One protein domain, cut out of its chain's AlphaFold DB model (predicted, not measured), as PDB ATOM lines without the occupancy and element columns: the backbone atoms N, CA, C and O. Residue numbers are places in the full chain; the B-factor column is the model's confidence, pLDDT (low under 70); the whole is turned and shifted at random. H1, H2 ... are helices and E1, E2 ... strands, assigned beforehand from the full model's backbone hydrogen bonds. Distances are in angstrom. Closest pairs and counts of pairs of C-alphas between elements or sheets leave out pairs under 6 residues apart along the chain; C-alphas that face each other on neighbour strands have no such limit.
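What this domain is: This is residues 22 to 142 of the 142 residues of an uncharacterized protein of Enterocloster lavalensis (UniProt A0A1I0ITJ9). One twisted six-stranded sheet makes a wall, with two long helices, H1 and H2, side by side over one of its faces and the other face bare of helices. H1 covers the half built from E1, E2 and E3, and H2 covers part of the half built from E4, E5 and E6. The printed part has 121 residues, with two named helices and six named strands in the order E1 E2 E3 H1 E4 E5 E6 H2, and the class is mixed, helices and strands. The sheet's order is E1 E2 E3 E6 E5 E4, antiparallel throughout. The whole is compact, with a radius of gyration of the C-alphas of 13.9 A and spans of 44 by 34 by 23 A.

How they stand to each other: E1, residues 22 to 26, is an edge strand and forms a hairpin with E2, residues 29 to 34; N 24 and O 31 are 2.9 A apart, within hydrogen-bond range. E2 forms a hairpin with E3, residues 40 to 45, where N 30 and O 44 are 2.8 A apart. E1 E2 E3 is a meander, each strand the antiparallel neighbour of the one before. H1, residues 52 to 71, is on the sheet at a height of 9.6 A and runs slantwise to the strands, at 35 degrees to E2 on the local plane. The closest C-alphas of E2 and H1 are those of Ala 30 and Ile 59, 7.2 A apart. E4, E5 and E6, residues 84 to 89, 92 to 97 and 103 to 108, make a second meander; N 87 and O 94 are 2.9 A apart between E4 and E5, and N 95 and O 105 are 2.8 A apart between E5 and E6. E3, of the first meander, and E6, of the second, are antiparallel neighbours, with N 43 and O 106 2.9 A apart, within hydrogen-bond range. H2, residues 115 to 140, is on the same face as H1, at a height of 8.7 A over the sheet, and lies over E5. H1 and H2 touch, their closest C-alphas those of Tyr 69 and Phe 121 at 5.9 A, at a shallow tilt of 8 degrees, opposite ways. In both helices every O i to N i+4 pair is within hydrogen-bond range.

Where its parts are: E1 begins at C-alpha 22, (152.515, 137.117, 280.507). H1 is 29.0 A long from C-alpha 52, (151.094, 127.064, 267.615), to C-alpha 71. E2 measures 16.7 A and E4 16.5 A. H2 is 36.8 A long and ends at C-alpha 140, (155.058, 128.797, 252.724).

The domain as a whole: The C-alphas farthest apart are those of His 112 and Gly 142, 44.8 A. The printed part has no cut. The link from H1 to E4, residues 72 to 83, is long. Mean pLDDT of the printed part is 89.3; residues 74 to 78 and 142 are under 70.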
ATOM      1  N   GLY A  22     153.556 137.889 281.172       86.75
ATOM      2  CA  GLY A  22     152.515 137.117 280.507       86.75
ATOM      3  C   GLY A  22     152.549 137.368 279.007       86.75
ATOM      4  O   GLY A  22     153.045 138.402 278.559       86.75
ATOM      5  N   ALA A  23     152.008 136.424 278.242       92.38
ATOM      6  CA  ALA A  23     151.804 136.588 276.814       92.38
ATOM      7  C   ALA A  23     150.418 136.078 276.413       92.38
ATOM      8  O   ALA A  23     149.926 135.098 276.971       92.38
ATOM      9  N   THR A  24     149.796 136.739 275.441       93.75
ATOM     10  CA  THR A  24     148.528 136.308 274.831       93.75
ATOM     11  C   THR A  24     148.641 136.383 273.320       93.75
ATOM     12  O   THR A  24     149.254 137.314 272.806       93.75
ATOM     13  N   ILE A  25     148.052 135.420 272.613       93.69
ATOM     14  CA  ILE A  25     147.991 135.418 271.151       93.69
ATOM     15  C   ILE A  25     146.583 135.820 270.726       93.69
ATOM     16  O   ILE A  25     145.607 135.213 271.161       93.69
ATOM     17  N   LYS A  26     146.477 136.839 269.875       92.31
ATOM     18  CA  LYS A  26     145.217 137.292 269.282       92.31
ATOM     19  C   LYS A  26     145.481 137.888 267.904       92.31
ATOM     20  O   LYS A  26     146.354 138.741 267.772       92.31
ATOM     21  N   ASN A  27     144.697 137.487 266.903       88.75
ATOM     22  CA  ASN A  27     144.719 138.050 265.544       88.75
ATOM     23  C   ASN A  27     146.137 138.136 264.946       88.75
ATOM     24  O   ASN A  27     146.608 139.222 264.614       88.75
ATOM     25  N   SER A  28     146.844 137.002 264.878       91.56
ATOM     26  CA  SER A  28     148.218 136.926 264.340       91.56
ATOM     27  C   SER A  28     149.231 137.816 265.075       91.56
ATOM     28  O   SER A  28     150.290 138.138 264.550       91.56
ATOM     29  N   CYS A  29     148.918 138.231 266.303       94.81
ATOM     30  CA  CYS A  29     149.814 139.002 267.150       94.81
ATOM     31  C   CYS A  29     149.982 138.310 268.501       94.81
ATOM     32  O   CYS A  29     149.003 137.861 269.099       94.81
ATOM     33  N   ALA A  30     151.205 138.290 269.015       96.06
ATOM     34  CA  ALA A  30     151.478 137.991 270.408       96.06
ATOM     35  C   ALA A  30     151.707 139.290 271.186       96.06
ATOM     36  O   ALA A  30     152.532 140.123 270.811       96.06
ATOM     37  N   TYR A  31     150.981 139.457 272.283       96.81
ATOM     38  CA  TYR A  31     151.089 140.594 273.188       96.81
ATOM     39  C   TYR A  31     151.781 140.141 274.462       96.81
ATOM     40  O   TYR A  31     151.245 139.287 275.169       96.81
ATOM     41  N   ILE A  32     152.944 140.717 274.753       95.50
ATOM     42  CA  ILE A  32     153.726 140.463 275.964       95.50
ATOM     43  C   ILE A  32     153.483 141.612 276.940       95.50
ATOM     44  O   ILE A  32     153.538 142.779 276.551       95.50
ATOM     45  N   TYR A  33     153.220 141.300 278.206       93.88
ATOM     46  CA  TYR A  33     152.875 142.286 279.230       93.88
ATOM     47  C   TYR A  33     153.338 141.861 280.623       93.88
ATOM     48  O   TYR A  33     153.530 140.677 280.900       93.88
ATOM     49  N   VAL A  34     153.452 142.824 281.534       89.50
ATOM     50  CA  VAL A  34     153.660 142.551 282.960       89.50
ATOM     51  C   VAL A  34     152.340 142.072 283.573       89.50
ATOM     52  O   VAL A  34     151.349 142.790 283.537       89.50
ATOM     53  N   ARG A  35     152.276 140.864 284.138       84.94
ATOM     54  CA  ARG A  35     151.047 140.218 284.635       84.94
ATOM     55  C   ARG A  35     150.328 141.029 285.710       84.94
ATOM     56  O   ARG A  35     149.112 141.155 285.625       84.94
ATOM     57  N   LYS A  36     151.067 141.568 286.689       83.88
ATOM     58  CA  LYS A  36     150.493 142.315 287.823       83.88
ATOM     59  C   LYS A  36     149.836 143.622 287.383       83.88
ATOM     60  O   LYS A  36     148.711 143.895 287.771       83.88
ATOM     61  N   SER A  37     150.528 144.411 286.561       83.62
ATOM     62  CA  SER A  37     150.063 145.738 286.134       83.62
ATOM     63  C   SER A  37     149.349 145.749 284.785       83.62
ATOM     64  O   SER A  37     148.813 146.775 284.392       83.62
ATOM     65  N   ARG A  38     149.380 144.636 284.042       85.12
ATOM     66  CA  ARG A  38     148.982 144.547 282.624       85.12
ATOM     67  C   ARG A  38     149.729 145.517 281.702       85.12
ATOM     68  O   ARG A  38     149.334 145.679 280.552       85.12
ATOM     69  N   ASN A  39     150.839 146.100 282.161       88.00
ATOM     70  CA  ASN A  39     151.621 147.031 281.357       88.00
ATOM     71  C   ASN A  39     152.175 146.323 280.114       88.00
ATOM     72  O   ASN A  39     152.862 145.306 280.264       88.00
ATOM     73  N   PRO A  40     151.931 146.849 278.903       92.12
ATOM     74  CA  PRO A  40     152.433 146.242 277.683       92.12
ATOM     75  C   PRO A  40     153.956 146.371 277.612       92.12
ATOM     76  O   PRO A  40     154.526 147.431 277.893       92.12
ATOM     77  N   LEU A  41     154.600 145.275 277.222       94.38
ATOM     78  CA  LEU A  41     156.034 145.193 276.966       94.38
ATOM     79  C   LEU A  41     156.312 145.052 275.477       94.38
ATOM     80  O   LEU A  41     157.156 145.770 274.961       94.38
ATOM     81  N   ALA A  42     155.590 144.180 274.774       97.06
ATOM     82  CA  ALA A  42     155.790 144.016 273.343       97.06
ATOM     83  C   ALA A  42     154.518 143.622 272.599       97.06
ATOM     84  O   ALA A  42     153.617 142.988 273.152       97.06
ATOM     85  N   LYS A  43     154.503 143.953 271.311       97.69
ATOM     86  CA  LYS A  43     153.598 143.389 270.311       97.69
ATOM     87  C   LYS A  43     154.451 142.734 269.235       97.69
ATOM     88  O   LYS A  43     155.308 143.393 268.660       97.69
ATOM     89  N   LEU A  44     154.210 141.457 268.979       97.62
ATOM     90  CA  LEU A  44     154.941 140.641 268.018       97.62
ATOM     91  C   LEU A  44     153.971 140.170 266.939       97.62
ATOM     92  O   LEU A  44     152.966 139.547 267.271       97.62
ATOM     93  N   LEU A  45     154.251 140.437 265.669       96.38
ATOM     94  CA  LEU A  45     153.558 139.787 264.563       96.38
ATOM     95  C   LEU A  45     154.016 138.327 264.497       96.38
ATOM     96  O   LEU A  45     155.217 138.049 264.519       96.38
ATOM     97  N   ILE A  46     153.057 137.411 264.437       95.00
ATOM     98  CA  ILE A  46     153.277 135.971 264.299       95.00
ATOM     99  C   ILE A  46     152.396 135.427 263.175       95.00
ATOM    100  O   ILE A  46     151.303 135.923 262.913       95.00
ATOM    101  N   SER A  47     152.867 134.390 262.502       91.75
ATOM    102  CA  SER A  47     152.168 133.760 261.392       91.75
ATOM    103  C   SER A  47     151.255 132.632 261.857       91.75
ATOM    104  O   SER A  47     151.632 131.806 262.689       91.75
ATOM    105  N   GLN A  48     150.068 132.557 261.253       88.50
ATOM    106  CA  GLN A  48     149.140 131.434 261.420       88.50
ATOM    107  C   GLN A  48     149.608 130.167 260.689       88.50
ATOM    108  O   GLN A  48     149.188 129.073 261.046       88.50
ATOM    109  N   VAL A  49     150.497 130.306 259.698       89.56
ATOM    110  CA  VAL A  49     151.106 129.169 258.983       89.56
ATOM    111  C   VAL A  49     152.140 128.443 259.849       89.56
ATOM    112  O   VAL A  49     152.434 127.271 259.626       89.56
ATOM    113  N   VAL A  50     152.688 129.119 260.860       90.69
ATOM    114  CA  VAL A  50     153.593 128.492 261.825       90.69
ATOM    115  C   VAL A  50     152.759 127.768 262.892       90.69
ATOM    116  O   VAL A  50     151.860 128.385 263.470       90.69
ATOM    117  N   PRO A  51     153.042 126.483 263.193       91.62
ATOM    118  CA  PRO A  51     152.372 125.748 264.258       91.62
ATOM    119  C   PRO A  51     152.359 126.510 265.584       91.62
ATOM    120  O   PRO A  51     153.326 127.179 265.957       91.62
ATOM    121  N   LEU A  52     151.270 126.363 266.342       90.75
ATOM    122  CA  LEU A  52     151.094 127.064 267.615       90.75
ATOM    123  C   LEU A  52     152.262 126.830 268.587       90.75
ATOM    124  O   LEU A  52     152.629 127.743 269.322       90.75
ATOM    125  N   GLU A  53     152.853 125.637 268.588       92.44
ATOM    126  CA  GLU A  53     153.977 125.319 269.471       92.44
ATOM    127  C   GLU A  53     155.254 126.083 269.095       92.44
ATOM    128  O   GLU A  53     155.895 126.672 269.961       92.44
ATOM    129  N   GLU A  54     155.568 126.193 267.803       93.12
ATOM    130  CA  GLU A  54     156.691 127.003 267.310       93.12
ATOM    131  C   GLU A  54     156.456 128.502 267.587       93.12
ATOM    132  O   GLU A  54     157.368 129.215 268.011       93.12
ATOM    133  N   ASN A  55     155.210 128.972 267.451       93.44
ATOM    134  CA  ASN A  55     154.817 130.324 267.854       93.44
ATOM    135  C   ASN A  55     155.045 130.566 269.352       93.44
ATOM    136  O   ASN A  55     155.616 131.589 269.736       93.44
ATOM    137  N   LYS A  56     154.628 129.631 270.213       92.69
ATOM    138  CA  LYS A  56     154.848 129.720 271.664       92.69
ATOM    139  C   LYS A  56     156.333 129.739 272.005       92.69
ATOM    140  O   LYS A  56     156.739 130.565 272.816       92.69
ATOM    141  N   GLN A  57     157.136 128.878 271.383       94.25
ATOM    142  CA  GLN A  57     158.584 128.836 271.599       94.25
ATOM    143  C   GLN A  57     159.238 130.172 271.244       94.25
ATOM    144  O   GLN A  57     159.987 130.718 272.053       94.25
ATOM    145  N   PHE A  58     158.886 130.746 270.092       95.31
ATOM    146  CA  PHE A  58     159.360 132.069 269.696       95.31
ATOM    147  C   PHE A  58     158.990 133.149 270.729       95.31
ATOM    148  O   PHE A  58     159.847 133.915 271.171       95.31
ATOM    149  N   ILE A  59     157.739 133.170 271.191       94.69
ATOM    150  CA  ILE A  59     157.282 134.117 272.220       94.69
ATOM    151  C   ILE A  59     158.061 133.933 273.527       94.69
ATOM    152  O   ILE A  59     158.488 134.920 274.128       94.69
ATOM    153  N   VAL A  60     158.271 132.690 273.971       93.12
ATOM    154  CA  VAL A  60     159.043 132.377 275.184       93.12
ATOM    155  C   VAL A  60     160.478 132.880 275.062       93.12
ATOM    156  O   VAL A  60     160.991 133.460 276.018       93.12
ATOM    157  N   MET A  61     161.110 132.736 273.894       93.88
ATOM    158  CA  MET A  61     162.446 133.283 273.655       93.88
ATOM    159  C   MET A  61     162.469 134.807 273.806       93.88
ATOM    160  O   MET A  61     163.313 135.332 274.531       93.88
ATOM    161  N   VAL A  62     161.520 135.529 273.199       94.62
ATOM    162  CA  VAL A  62     161.444 136.997 273.336       94.62
ATOM    163  C   VAL A  62     161.196 137.406 274.787       94.62
ATOM    164  O   VAL A  62     161.827 138.340 275.284       94.62
ATOM    165  N   VAL A  63     160.338 136.678 275.506       92.88
ATOM    166  CA  VAL A  63     160.149 136.870 276.946       92.88
ATOM    167  C   VAL A  63     161.484 136.707 277.676       92.88
ATOM    168  O   VAL A  63     161.880 137.618 278.395       92.88
ATOM    169  N   GLN A  64     162.235 135.629 277.443       89.94
ATOM    170  CA  GLN A  64     163.567 135.430 278.036       89.94
ATOM    171  C   GLN A  64     164.555 136.559 277.690       89.94
ATOM    172  O   GLN A  64     165.384 136.915 278.528       89.94
ATOM    173  N   ARG A  65     164.459 137.193 276.512       91.69
ATOM    174  CA  ARG A  65     165.273 138.386 276.199       91.69
ATOM    175  C   ARG A  65     164.964 139.555 277.130       91.69
ATOM    176  O   ARG A  65     165.901 140.200 277.590       91.69
ATOM    177  N   TYR A  66     163.693 139.786 277.460       91.12
ATOM    178  CA  TYR A  66     163.306 140.804 278.444       91.12
ATOM    179  C   TYR A  66     163.892 140.530 279.830       91.12
ATOM    180  O   TYR A  66     164.348 141.453 280.502       91.12
ATOM    181  N   PHE A  67     163.921 139.263 280.242       87.12
ATOM    182  CA  PHE A  67     164.535 138.859 281.505       87.12
ATOM    183  C   PHE A  67     166.019 139.194 281.581       87.12
ATOM    184  O   PHE A  67     166.472 139.733 282.587       87.12
ATOM    185  N   LEU A  68     166.771 138.834 280.541       87.50
ATOM    186  CA  LEU A  68     168.212 139.073 280.490       87.50
ATOM    187  C   LEU A  68     168.511 140.571 280.426       87.50
ATOM    188  O   LEU A  68     169.334 141.062 281.197       87.50
ATOM    189  N   TYR A  69     167.777 141.297 279.579       89.06
ATOM    190  CA  TYR A  69     167.899 142.744 279.438       89.06
ATOM    191  C   TYR A  69     167.712 143.457 280.775       89.06
ATOM    192  O   TYR A  69     168.530 144.272 281.186       89.06
ATOM    193  N   ALA A  70     166.665 143.110 281.513       84.62
ATOM    194  CA  ALA A  70     166.365 143.813 282.745       84.62
ATOM    195  C   ALA A  70     167.257 143.414 283.936       84.62
ATOM    196  O   ALA A  70     167.251 144.099 284.959       84.62
ATOM    197  N   LYS A  71     168.046 142.341 283.802       83.62
ATOM    198  CA  LYS A  71     169.149 142.014 284.719       83.62
ATOM    199  C   LYS A  71     170.458 142.727 284.358       83.62
ATOM    200  O   LYS A  71     171.387 142.683 285.165       83.62
ATOM    201  N   GLY A  72     170.534 143.368 283.187       78.12
ATOM    202  CA  GLY A  72     171.782 143.890 282.626       78.12
ATOM    203  C   GLY A  72     172.792 142.779 282.326       78.12
ATOM    204  O   GLY A  72     173.981 142.950 282.562       78.12
ATOM    205  N   ASP A  73     172.304 141.596 281.940       74.25
ATOM    206  CA  ASP A  73     173.130 140.410 281.669       74.25
ATOM    207  C   ASP A  73     173.096 140.052 280.179       74.25
ATOM    208  O   ASP A  73     173.063 138.884 279.776       74.25
ATOM    209  N   GLN A  74     173.014 141.071 279.322       68.44
ATOM    210  CA  GLN A  74     172.931 140.849 277.893       68.44
ATOM    211  C   GLN A  74     174.293 140.973 277.236       68.44
ATOM    212  O   GLN A  74     174.813 142.055 276.978       68.44
ATOM    213  N   LYS A  75     174.868 139.809 276.920       67.75
ATOM    214  CA  LYS A  75     176.105 139.738 276.145       67.75
ATOM    215  C   LYS A  75     175.899 140.402 274.786       67.75
ATOM    216  O   LYS A  75     174.985 140.052 274.036       67.75
ATOM    217  N   LEU A  76     176.770 141.359 274.489       63.66
ATOM    218  CA  LEU A  76     176.750 142.109 273.248       63.66
ATOM    219  C   LEU A  76     177.182 141.203 272.084       63.66
ATOM    220  O   LEU A  76     178.363 140.940 271.893       63.66
ATOM    221  N   GLU A  77     176.224 140.778 271.266       63.84
ATOM    222  CA  GLU A  77     176.482 140.349 269.890       63.84
ATOM    223  C   GLU A  77     175.652 141.229 268.963       63.84
ATOM    224  O   GLU A  77     174.465 140.970 268.751       63.84
ATOM    225  N   LEU A  78     176.260 142.286 268.418       66.00
ATOM    226  CA  LEU A  78     175.647 143.097 267.371       66.00
ATOM    227  C   LEU A  78     175.892 142.415 266.023       66.00
ATOM    228  O   LEU A  78     177.013 142.352 265.526       66.00
ATOM    229  N   LYS A  79     174.820 141.889 265.439       73.25
ATOM    230  CA  LYS A  79     174.797 141.302 264.097       73.25
ATOM    231  C   LYS A  79     173.819 142.106 263.276       73.25
ATOM    232  O   LYS A  79     172.629 142.091 263.563       73.25
ATOM    233  N   LEU A  80     174.330 142.802 262.270       70.12
ATOM    234  CA  LEU A  80     173.490 143.565 261.361       70.12
ATOM    235  C   LEU A  80     172.538 142.612 260.633       70.12
ATOM    236  O   LEU A  80     172.970 141.684 259.946       70.12
ATOM    237  N   SER A  81     171.239 142.850 260.796       76.88
ATOM    238  CA  SER A  81     170.217 142.106 260.074       76.88
ATOM    239  C   SER A  81     170.162 142.552 258.615       76.88
ATOM    240  O   SER A  81     170.101 143.748 258.301       76.88
ATOM    241  N   ARG A  82     170.135 141.573 257.707       78.12
ATOM    242  CA  ARG A  82     169.977 141.834 256.267       78.12
ATOM    243  C   ARG A  82     168.547 142.238 255.917       78.12
ATOM    244  O   ARG A  82     168.360 143.050 255.021       78.12
ATOM    245  N   PHE A  83     167.561 141.699 256.633       86.62
ATOM    246  CA  PHE A  83     166.140 141.823 256.287       86.62
ATOM    247  C   PHE A  83     165.352 142.725 257.231       86.62
ATOM    248  O   PHE A  83     164.264 143.158 256.873       86.62
ATOM    249  N   LEU A  84     165.890 143.023 258.412       92.56
ATOM    250  CA  LEU A  84     165.213 143.806 259.434       92.56
ATOM    251  C   LEU A  84     165.933 145.125 259.677       92.56
ATOM    252  O   LEU A  84     167.165 145.206 259.633       92.56
ATOM    253  N   ASP A  85     165.142 146.153 259.937       93.19
ATOM    254  CA  ASP A  85     165.576 147.467 260.394       93.19
ATOM    255  C   ASP A  85     164.960 147.792 261.760       93.19
ATOM    256  O   ASP A  85     164.006 147.140 262.194       93.19
ATOM    257  N   VAL A  86     165.504 148.800 262.445       94.44
ATOM    258  CA  VAL A  86     165.004 149.264 263.741       94.44
ATOM    259  C   VAL A  86     164.832 150.771 263.748       94.44
ATOM    260  O   VAL A  86     165.771 151.517 263.495       94.44
ATOM    261  N   LYS A  87     163.649 151.222 264.171       94.81
ATOM    262  CA  LYS A  87     163.390 152.630 264.498       94.81
ATOM    263  C   LYS A  87     163.048 152.789 265.972       94.81
ATOM    264  O   LYS A  87     162.071 152.214 266.451       94.81
ATOM    265  N   LEU A  88     163.836 153.596 266.675       94.25
ATOM    266  CA  LEU A  88     163.619 153.933 268.080       94.25
ATOM    267  C   LEU A  88     162.765 155.199 268.188       94.25
ATOM    268  O   LEU A  88     163.080 156.211 267.572       94.25
ATOM    269  N   ASN A  89     161.697 155.150 268.977       91.06
ATOM    270  CA  ASN A  89     160.848 156.303 269.252       91.06
ATOM    271  C   ASN A  89     160.277 156.202 270.674       91.06
ATOM    272  O   ASN A  89     159.596 155.229 270.987       91.06
ATOM    273  N   ASN A  90     160.569 157.185 271.533       88.00
ATOM    274  CA  ASN A  90     159.966 157.350 272.864       88.00
ATOM    275  C   ASN A  90     159.901 156.061 273.717       88.00
ATOM    276  O   ASN A  90     158.853 155.707 274.255       88.00
ATOM    277  N   GLY A  91     161.016 155.328 273.833       92.94
ATOM    278  CA  GLY A  91     161.063 154.082 274.615       92.94
ATOM    279  C   GLY A  91     160.445 152.864 273.920       92.94
ATOM    280  O   GLY A  91     160.221 151.840 274.564       92.94
ATOM    281  N   ILE A  92     160.160 152.955 272.618       96.62
ATOM    282  CA  ILE A  92     159.681 151.854 271.777       96.62
ATOM    283  C   ILE A  92     160.664 151.635 270.627       96.62
ATOM    284  O   ILE A  92     161.037 152.569 269.921       96.62
ATOM    285  N   ALA A  93     161.086 150.391 270.433       97.06
ATOM    286  CA  ALA A  93     161.830 149.946 269.267       97.06
ATOM    287  C   ALA A  93     160.870 149.246 268.304       97.06
ATOM    288  O   ALA A  93     160.294 148.209 268.633       97.06
ATOM    289  N   ASN A  94     160.691 149.826 267.121       97.56
ATOM    290  CA  ASN A  94     159.937 149.216 266.035       97.56
ATOM    291  C   ASN A  94     160.904 148.406 265.176       97.56
ATOM    292  O   ASN A  94     161.807 148.988 264.578       97.56
ATOM    293  N   ILE A  95     160.712 147.091 265.125       96.56
ATOM    294  CA  ILE A  95     161.408 146.203 264.194       96.56
ATOM    295  C   ILE A  95     160.589 146.156 262.910       96.56
ATOM    296  O   ILE A  95     159.389 145.868 262.941       96.56
ATOM    297  N   ILE A  96     161.247 146.454 261.798       96.06
ATOM    298  CA  ILE A  96     160.623 146.676 260.498       96.06
ATOM    299  C   ILE A  96     161.195 145.672 259.506       96.06
ATOM    300  O   ILE A  96     162.413 145.522 259.424       96.06
ATOM    301  N   ASP A  97     160.335 145.004 258.744       93.25
ATOM    302  CA  ASP A  97     160.771 144.239 257.579       93.25
ATOM    303  C   ASP A  97     161.154 145.209 256.452       93.25
ATOM    304  O   ASP A  97     160.354 146.032 256.007       93.25
ATOM    305  N   LYS A  98     162.406 145.141 255.995       92.62
ATOM    306  CA  LYS A  98     162.946 146.039 254.963       92.62
ATOM    307  C   LYS A  98     162.290 145.845 253.597       92.62
ATOM    308  O   LYS A  98     162.438 146.712 252.742       92.62
ATOM    309  N   ARG A  99     161.630 144.709 253.362       89.31
ATOM    310  CA  ARG A  99     161.082 144.347 252.048       89.31
ATOM    311  C   ARG A  99     159.793 145.096 251.735       89.31
ATOM    312  O   ARG A  99     159.605 145.511 250.599       89.31
ATOM    313  N   ASP A 100     158.932 145.272 252.732       90.19
ATOM    314  CA  ASP A 100     157.611 145.895 252.587       90.19
ATOM    315  C   ASP A 100     157.385 147.082 253.543       90.19
ATOM    316  O   ASP A 100     156.370 147.769 253.452       90.19
ATOM    317  N   GLY A 101     158.333 147.358 254.444       91.19
ATOM    318  CA  GLY A 101     158.235 148.437 255.424       91.19
ATOM    319  C   GLY A 101     157.277 148.140 256.581       91.19
ATOM    320  O   GLY A 101     156.987 149.043 257.371       91.19
ATOM    321  N   GLN A 102     156.779 146.907 256.713       93.69
ATOM    322  CA  GLN A 102     155.843 146.536 257.766       93.69
ATOM    323  C   GLN A 102     156.543 146.481 259.130       93.69
ATOM    324  O   GLN A 102     157.601 145.873 259.297       93.69
ATOM    325  N   VAL A 103     155.915 147.071 260.152       95.25
ATOM    326  CA  VAL A 103     156.336 146.883 261.546       95.25
ATOM    327  C   VAL A 103     155.929 145.482 261.997       95.25
ATOM    328  O   VAL A 103     154.748 145.215 262.232       95.25
ATOM    329  N   ILE A 104     156.912 144.598 262.148       95.69
ATOM    330  CA  ILE A 104     156.696 143.211 262.574       95.69
ATOM    331  C   ILE A 104     156.787 143.047 264.088       95.69
ATOM    332  O   ILE A 104     156.228 142.103 264.636       95.69
ATOM    333  N   ALA A 105     157.445 143.971 264.789       97.50
ATOM    334  CA  ALA A 105     157.412 144.001 266.242       97.50
ATOM    335  C   ALA A 105     157.581 145.401 266.815       97.50
ATOM    336  O   ALA A 105     158.283 146.243 266.267       97.50
ATOM    337  N   MET A 106     156.958 145.613 267.968       97.88
ATOM    338  CA  MET A 106     157.115 146.800 268.797       97.88
ATOM    339  C   MET A 106     157.595 146.344 270.166       97.88
ATOM    340  O   MET A 106     156.882 145.606 270.848       97.88
ATOM    341  N   LEU A 107     158.790 146.767 270.564       97.44
ATOM    342  CA  LEU A 107     159.412 146.398 271.831       97.44
ATOM    343  C   LEU A 107     159.542 147.637 272.707       97.44
ATOM    344  O   LEU A 107     160.278 148.563 272.375       97.44
ATOM    345  N   LYS A 108     158.866 147.657 273.850       95.56
ATOM    346  CA  LYS A 108     159.122 148.666 274.873       95.56
ATOM    347  C   LYS A 108     160.484 148.389 275.497       95.56
ATOM    348  O   LYS A 108     160.751 147.253 275.886       95.56
ATOM    349  N   TYR A 109     161.317 149.411 275.624       92.25
ATOM    350  CA  TYR A 109     162.586 149.355 276.341       92.25
ATOM    351  C   TYR A 109     162.639 150.461 277.399       92.25
ATOM    352  O   TYR A 109     161.939 151.470 277.315       92.25
ATOM    353  N   ASN A 110     163.448 150.259 278.437       88.06
ATOM    354  CA  ASN A 110     163.666 151.272 279.458       88.06
ATOM    355  C   ASN A 110     164.654 152.334 278.946       88.06
ATOM    356  O   ASN A 110     165.810 152.014 278.697       88.06
ATOM    357  N   ILE A 111     164.214 153.587 278.821       86.12
ATOM    358  CA  ILE A 111     165.048 154.708 278.346       86.12
ATOM    359  C   ILE A 111     166.206 155.056 279.292       86.12
ATOM    360  O   ILE A 111     167.130 155.757 278.898       86.12
ATOM    361  N   HIS A 112     166.152 154.580 280.538       87.38
ATOM    362  CA  HIS A 112     167.206 154.777 281.530       87.38
ATOM    363  C   HIS A 112     168.248 153.653 281.527       87.38
ATOM    364  O   HIS A 112     169.259 153.764 282.219       87.38
ATOM    365  N   MET A 113     168.018 152.565 280.785       84.56
ATOM    366  CA  MET A 113     169.039 151.535 280.608       84.56
ATOM    367  C   MET A 113     170.157 152.045 279.696       84.56
ATOM    368  O   MET A 113     169.895 152.834 278.784       84.56
ATOM    369  N   PRO A 114     171.400 151.564 279.881       88.12
ATOM    370  CA  PRO A 114     172.490 151.889 278.977       88.12
ATOM    371  C   PRO A 114     172.121 151.597 277.518       88.12
ATOM    372  O   PRO A 114     171.525 150.562 277.201       88.12
ATOM    373  N   ALA A 115     172.516 152.495 276.612       88.00
ATOM    374  CA  ALA A 115     172.219 152.357 275.187       88.00
ATOM    375  C   ALA A 115     172.747 151.028 274.621       88.00
ATOM    376  O   ALA A 115     172.061 150.377 273.841       88.00
ATOM    377  N   MET A 116     173.927 150.582 275.066       86.88
ATOM    378  CA  MET A 116     174.505 149.307 274.627       86.88
ATOM    379  C   MET A 116     173.663 148.094 275.040       86.88
ATOM    380  O   MET A 116     173.386 147.250 274.194       86.88
ATOM    381  N   GLU A 117     173.203 148.030 276.293       87.88
ATOM    382  CA  GLU A 117     172.298 146.972 276.784       87.88
ATOM    383  C   GLU A 117     170.983 146.976 275.997       87.88
ATOM    384  O   GLU A 117     170.502 145.942 275.542       87.88
ATOM    385  N   THR A 118     170.432 148.169 275.761       90.56
ATOM    386  CA  THR A 118     169.199 148.346 274.982       90.56
ATOM    387  C   THR A 118     169.366 147.847 273.546       90.56
ATOM    388  O   THR A 118     168.501 147.149 273.019       90.56
ATOM    389  N   MET A 119     170.488 148.163 272.900       91.38
ATOM    390  CA  MET A 119     170.757 147.710 271.538       91.38
ATOM    391  C   MET A 119     171.068 146.212 271.477       91.38
ATOM    392  O   MET A 119     170.617 145.551 270.542       91.38
ATOM    393  N   ALA A 120     171.761 145.652 272.473       90.81
ATOM    394  CA  ALA A 120     171.954 144.207 272.600       90.81
ATOM    395  C   ALA A 120     170.607 143.479 272.698       90.81
ATOM    396  O   ALA A 120     170.390 142.479 272.009       90.81
ATOM    397  N   PHE A 121     169.681 144.027 273.491       93.00
ATOM    398  CA  PHE A 121     168.321 143.521 273.640       93.00
ATOM    399  C   PHE A 121     167.581 143.464 272.321       93.00
ATOM    400  O   PHE A 121     167.120 142.396 271.908       93.00
ATOM    401  N   ILE A 122     167.500 144.609 271.656       94.50
ATOM    402  CA  ILE A 122     166.778 144.731 270.399       94.50
ATOM    403  C   ILE A 122     167.407 143.810 269.354       94.50
ATOM    404  O   ILE A 122     166.692 143.065 268.685       94.50
ATOM    405  N   ASN A 123     168.739 143.781 269.266       92.31
ATOM    406  CA  ASN A 123     169.435 142.950 268.294       92.31
ATOM    407  C   ASN A 123     169.218 141.449 268.532       92.31
ATOM    408  O   ASN A 123     169.041 140.687 267.582       92.31
ATOM    409  N   ALA A 124     169.189 141.008 269.790       92.75
ATOM    410  CA  ALA A 124     168.883 139.621 270.120       92.75
ATOM    411  C   ALA A 124     167.468 139.231 269.659       92.75
ATOM    412  O   ALA A 124     167.290 138.171 269.056       92.75
ATOM    413  N   VAL A 125     166.479 140.108 269.866       94.62
ATOM    414  CA  VAL A 125     165.106 139.877 269.393       94.62
ATOM    415  C   VAL A 125     165.027 139.881 267.863       94.62
ATOM    416  O   VAL A 125     164.345 139.031 267.295       94.62
ATOM    417  N   MET A 126     165.757 140.765 267.175       93.94
ATOM    418  CA  MET A 126     165.837 140.754 265.708       93.94
ATOM    419  C   MET A 126     166.384 139.430 265.169       93.94
ATOM    420  O   MET A 126     165.831 138.881 264.220       93.94
ATOM    421  N   GLN A 127     167.442 138.884 265.776       91.81
ATOM    422  CA  GLN A 127     167.999 137.591 265.363       91.81
ATOM    423  C   GLN A 127     167.000 136.444 265.550       91.81
ATOM    424  O   GLN A 127     166.920 135.544 264.712       91.81
ATOM    425  N   ASP A 128     166.241 136.468 266.646       93.19
ATOM    426  CA  ASP A 128     165.199 135.477 266.900       93.19
ATOM    427  C   ASP A 128     164.058 135.618 265.872       93.19
ATOM    428  O   ASP A 128     163.572 134.611 265.352       93.19
ATOM    429  N   TYR A 129     163.718 136.849 265.474       93.25
ATOM    430  CA  TYR A 129     162.781 137.116 264.380       93.25
ATOM    431  C   TYR A 129     163.279 136.624 263.024       93.25
ATOM    432  O   TYR A 129     162.513 136.011 262.289       93.25
ATOM    433  N   GLU A 130     164.549 136.832 262.677       91.81
ATOM    434  CA  GLU A 130     165.085 136.319 261.412       91.81
ATOM    435  C   GLU A 130     164.984 134.792 261.334       91.81
ATOM    436  O   GLU A 130     164.629 134.239 260.290       91.81
ATOM    437  N   LYS A 131     165.284 134.090 262.435       91.69
ATOM    438  CA  LYS A 131     165.116 132.630 262.513       91.69
ATOM    439  C   LYS A 131     163.651 132.245 262.317       91.69
ATOM    440  O   LYS A 131     163.364 131.332 261.544       91.69
ATOM    441  N   TYR A 132     162.743 132.972 262.963       93.38
ATOM    442  CA  TYR A 132     161.305 132.770 262.837       93.38
ATOM    443  C   TYR A 132     160.794 133.032 261.407       93.38
ATOM    444  O   TYR A 132     160.036 132.237 260.861       93.38
ATOM    445  N   MET A 133     161.283 134.069 260.726       90.25
ATOM    446  CA  MET A 133     160.938 134.350 259.328       90.25
ATOM    447  C   MET A 133     161.469 133.282 258.366       90.25
ATOM    448  O   MET A 133     160.787 132.931 257.406       90.25
ATOM    449  N   ARG A 134     162.660 132.718 258.616       90.50
ATOM    450  CA  ARG A 134     163.168 131.572 257.836       90.50
ATOM    451  C   ARG A 134     162.290 130.338 258.022       90.50
ATOM    452  O   ARG A 134     162.046 129.620 257.058       90.50
ATOM    453  N   LEU A 135     161.814 130.101 259.243       90.31
ATOM    454  CA  LEU A 135     160.858 129.039 259.544       90.31
ATOM    455  C   LEU A 135     159.536 129.262 258.802       90.31
ATOM    456  O   LEU A 135     159.074 128.351 258.124       90.31
ATOM    457  N   MET A 136     158.989 130.482 258.828       89.69
ATOM    458  CA  MET A 136     157.814 130.851 258.030       89.69
ATOM    459  C   MET A 136     158.029 130.581 256.537       89.69
ATOM    460  O   MET A 136     157.207 129.918 255.915       89.69
ATOM    461  N   ALA A 137     159.139 131.054 255.962       87.88
ATOM    462  CA  ALA A 137     159.427 130.899 254.538       87.88
ATOM    463  C   ALA A 137     159.500 129.424 254.110       87.88
ATOM    464  O   ALA A 137     158.944 129.061 253.079       87.88
ATOM    465  N   LYS A 138     160.114 128.556 254.929       88.31
ATOM    466  CA  LYS A 138     160.137 127.101 254.685       88.31
ATOM    467  C   LYS A 138     158.744 126.472 254.661       88.31
ATOM    468  O   LYS A 138     158.559 125.468 253.993       88.31
ATOM    469  N   ARG A 139     157.794 127.022 255.418       84.75
ATOM    470  CA  ARG A 139     156.421 126.505 255.506       84.75
ATOM    471  C   ARG A 139     155.531 127.018 254.371       84.75
ATOM    472  O   ARG A 139     154.626 126.305 253.968       84.75
ATOM    473  N   PHE A 140     155.778 128.231 253.873       79.00
ATOM    474  CA  PHE A 140     155.058 128.797 252.724       79.00
ATOM    475  C   PHE A 140     155.536 128.245 251.377       79.00
ATOM    476  O   PHE A 140     154.722 128.090 250.475       79.00
ATOM    477  N   ASN A 141     156.832 127.953 251.243       70.81
ATOM    478  CA  ASN A 141     157.430 127.423 250.012       70.81
ATOM    479  C   ASN A 141     157.568 125.887 250.034       70.81
ATOM    480  O   ASN A 141     158.438 125.354 249.344       70.81
ATOM    481  N   GLY A 142     156.797 125.214 250.895       49.16
ATOM    482  CA  GLY A 142     156.762 123.754 251.015       49.16
ATOM    483  C   GLY A 142     156.053 123.102 249.844       49.16
ATOM    484  O   GLY A 142     154.971 123.610 249.476       49.16
TER     485      GLY A 142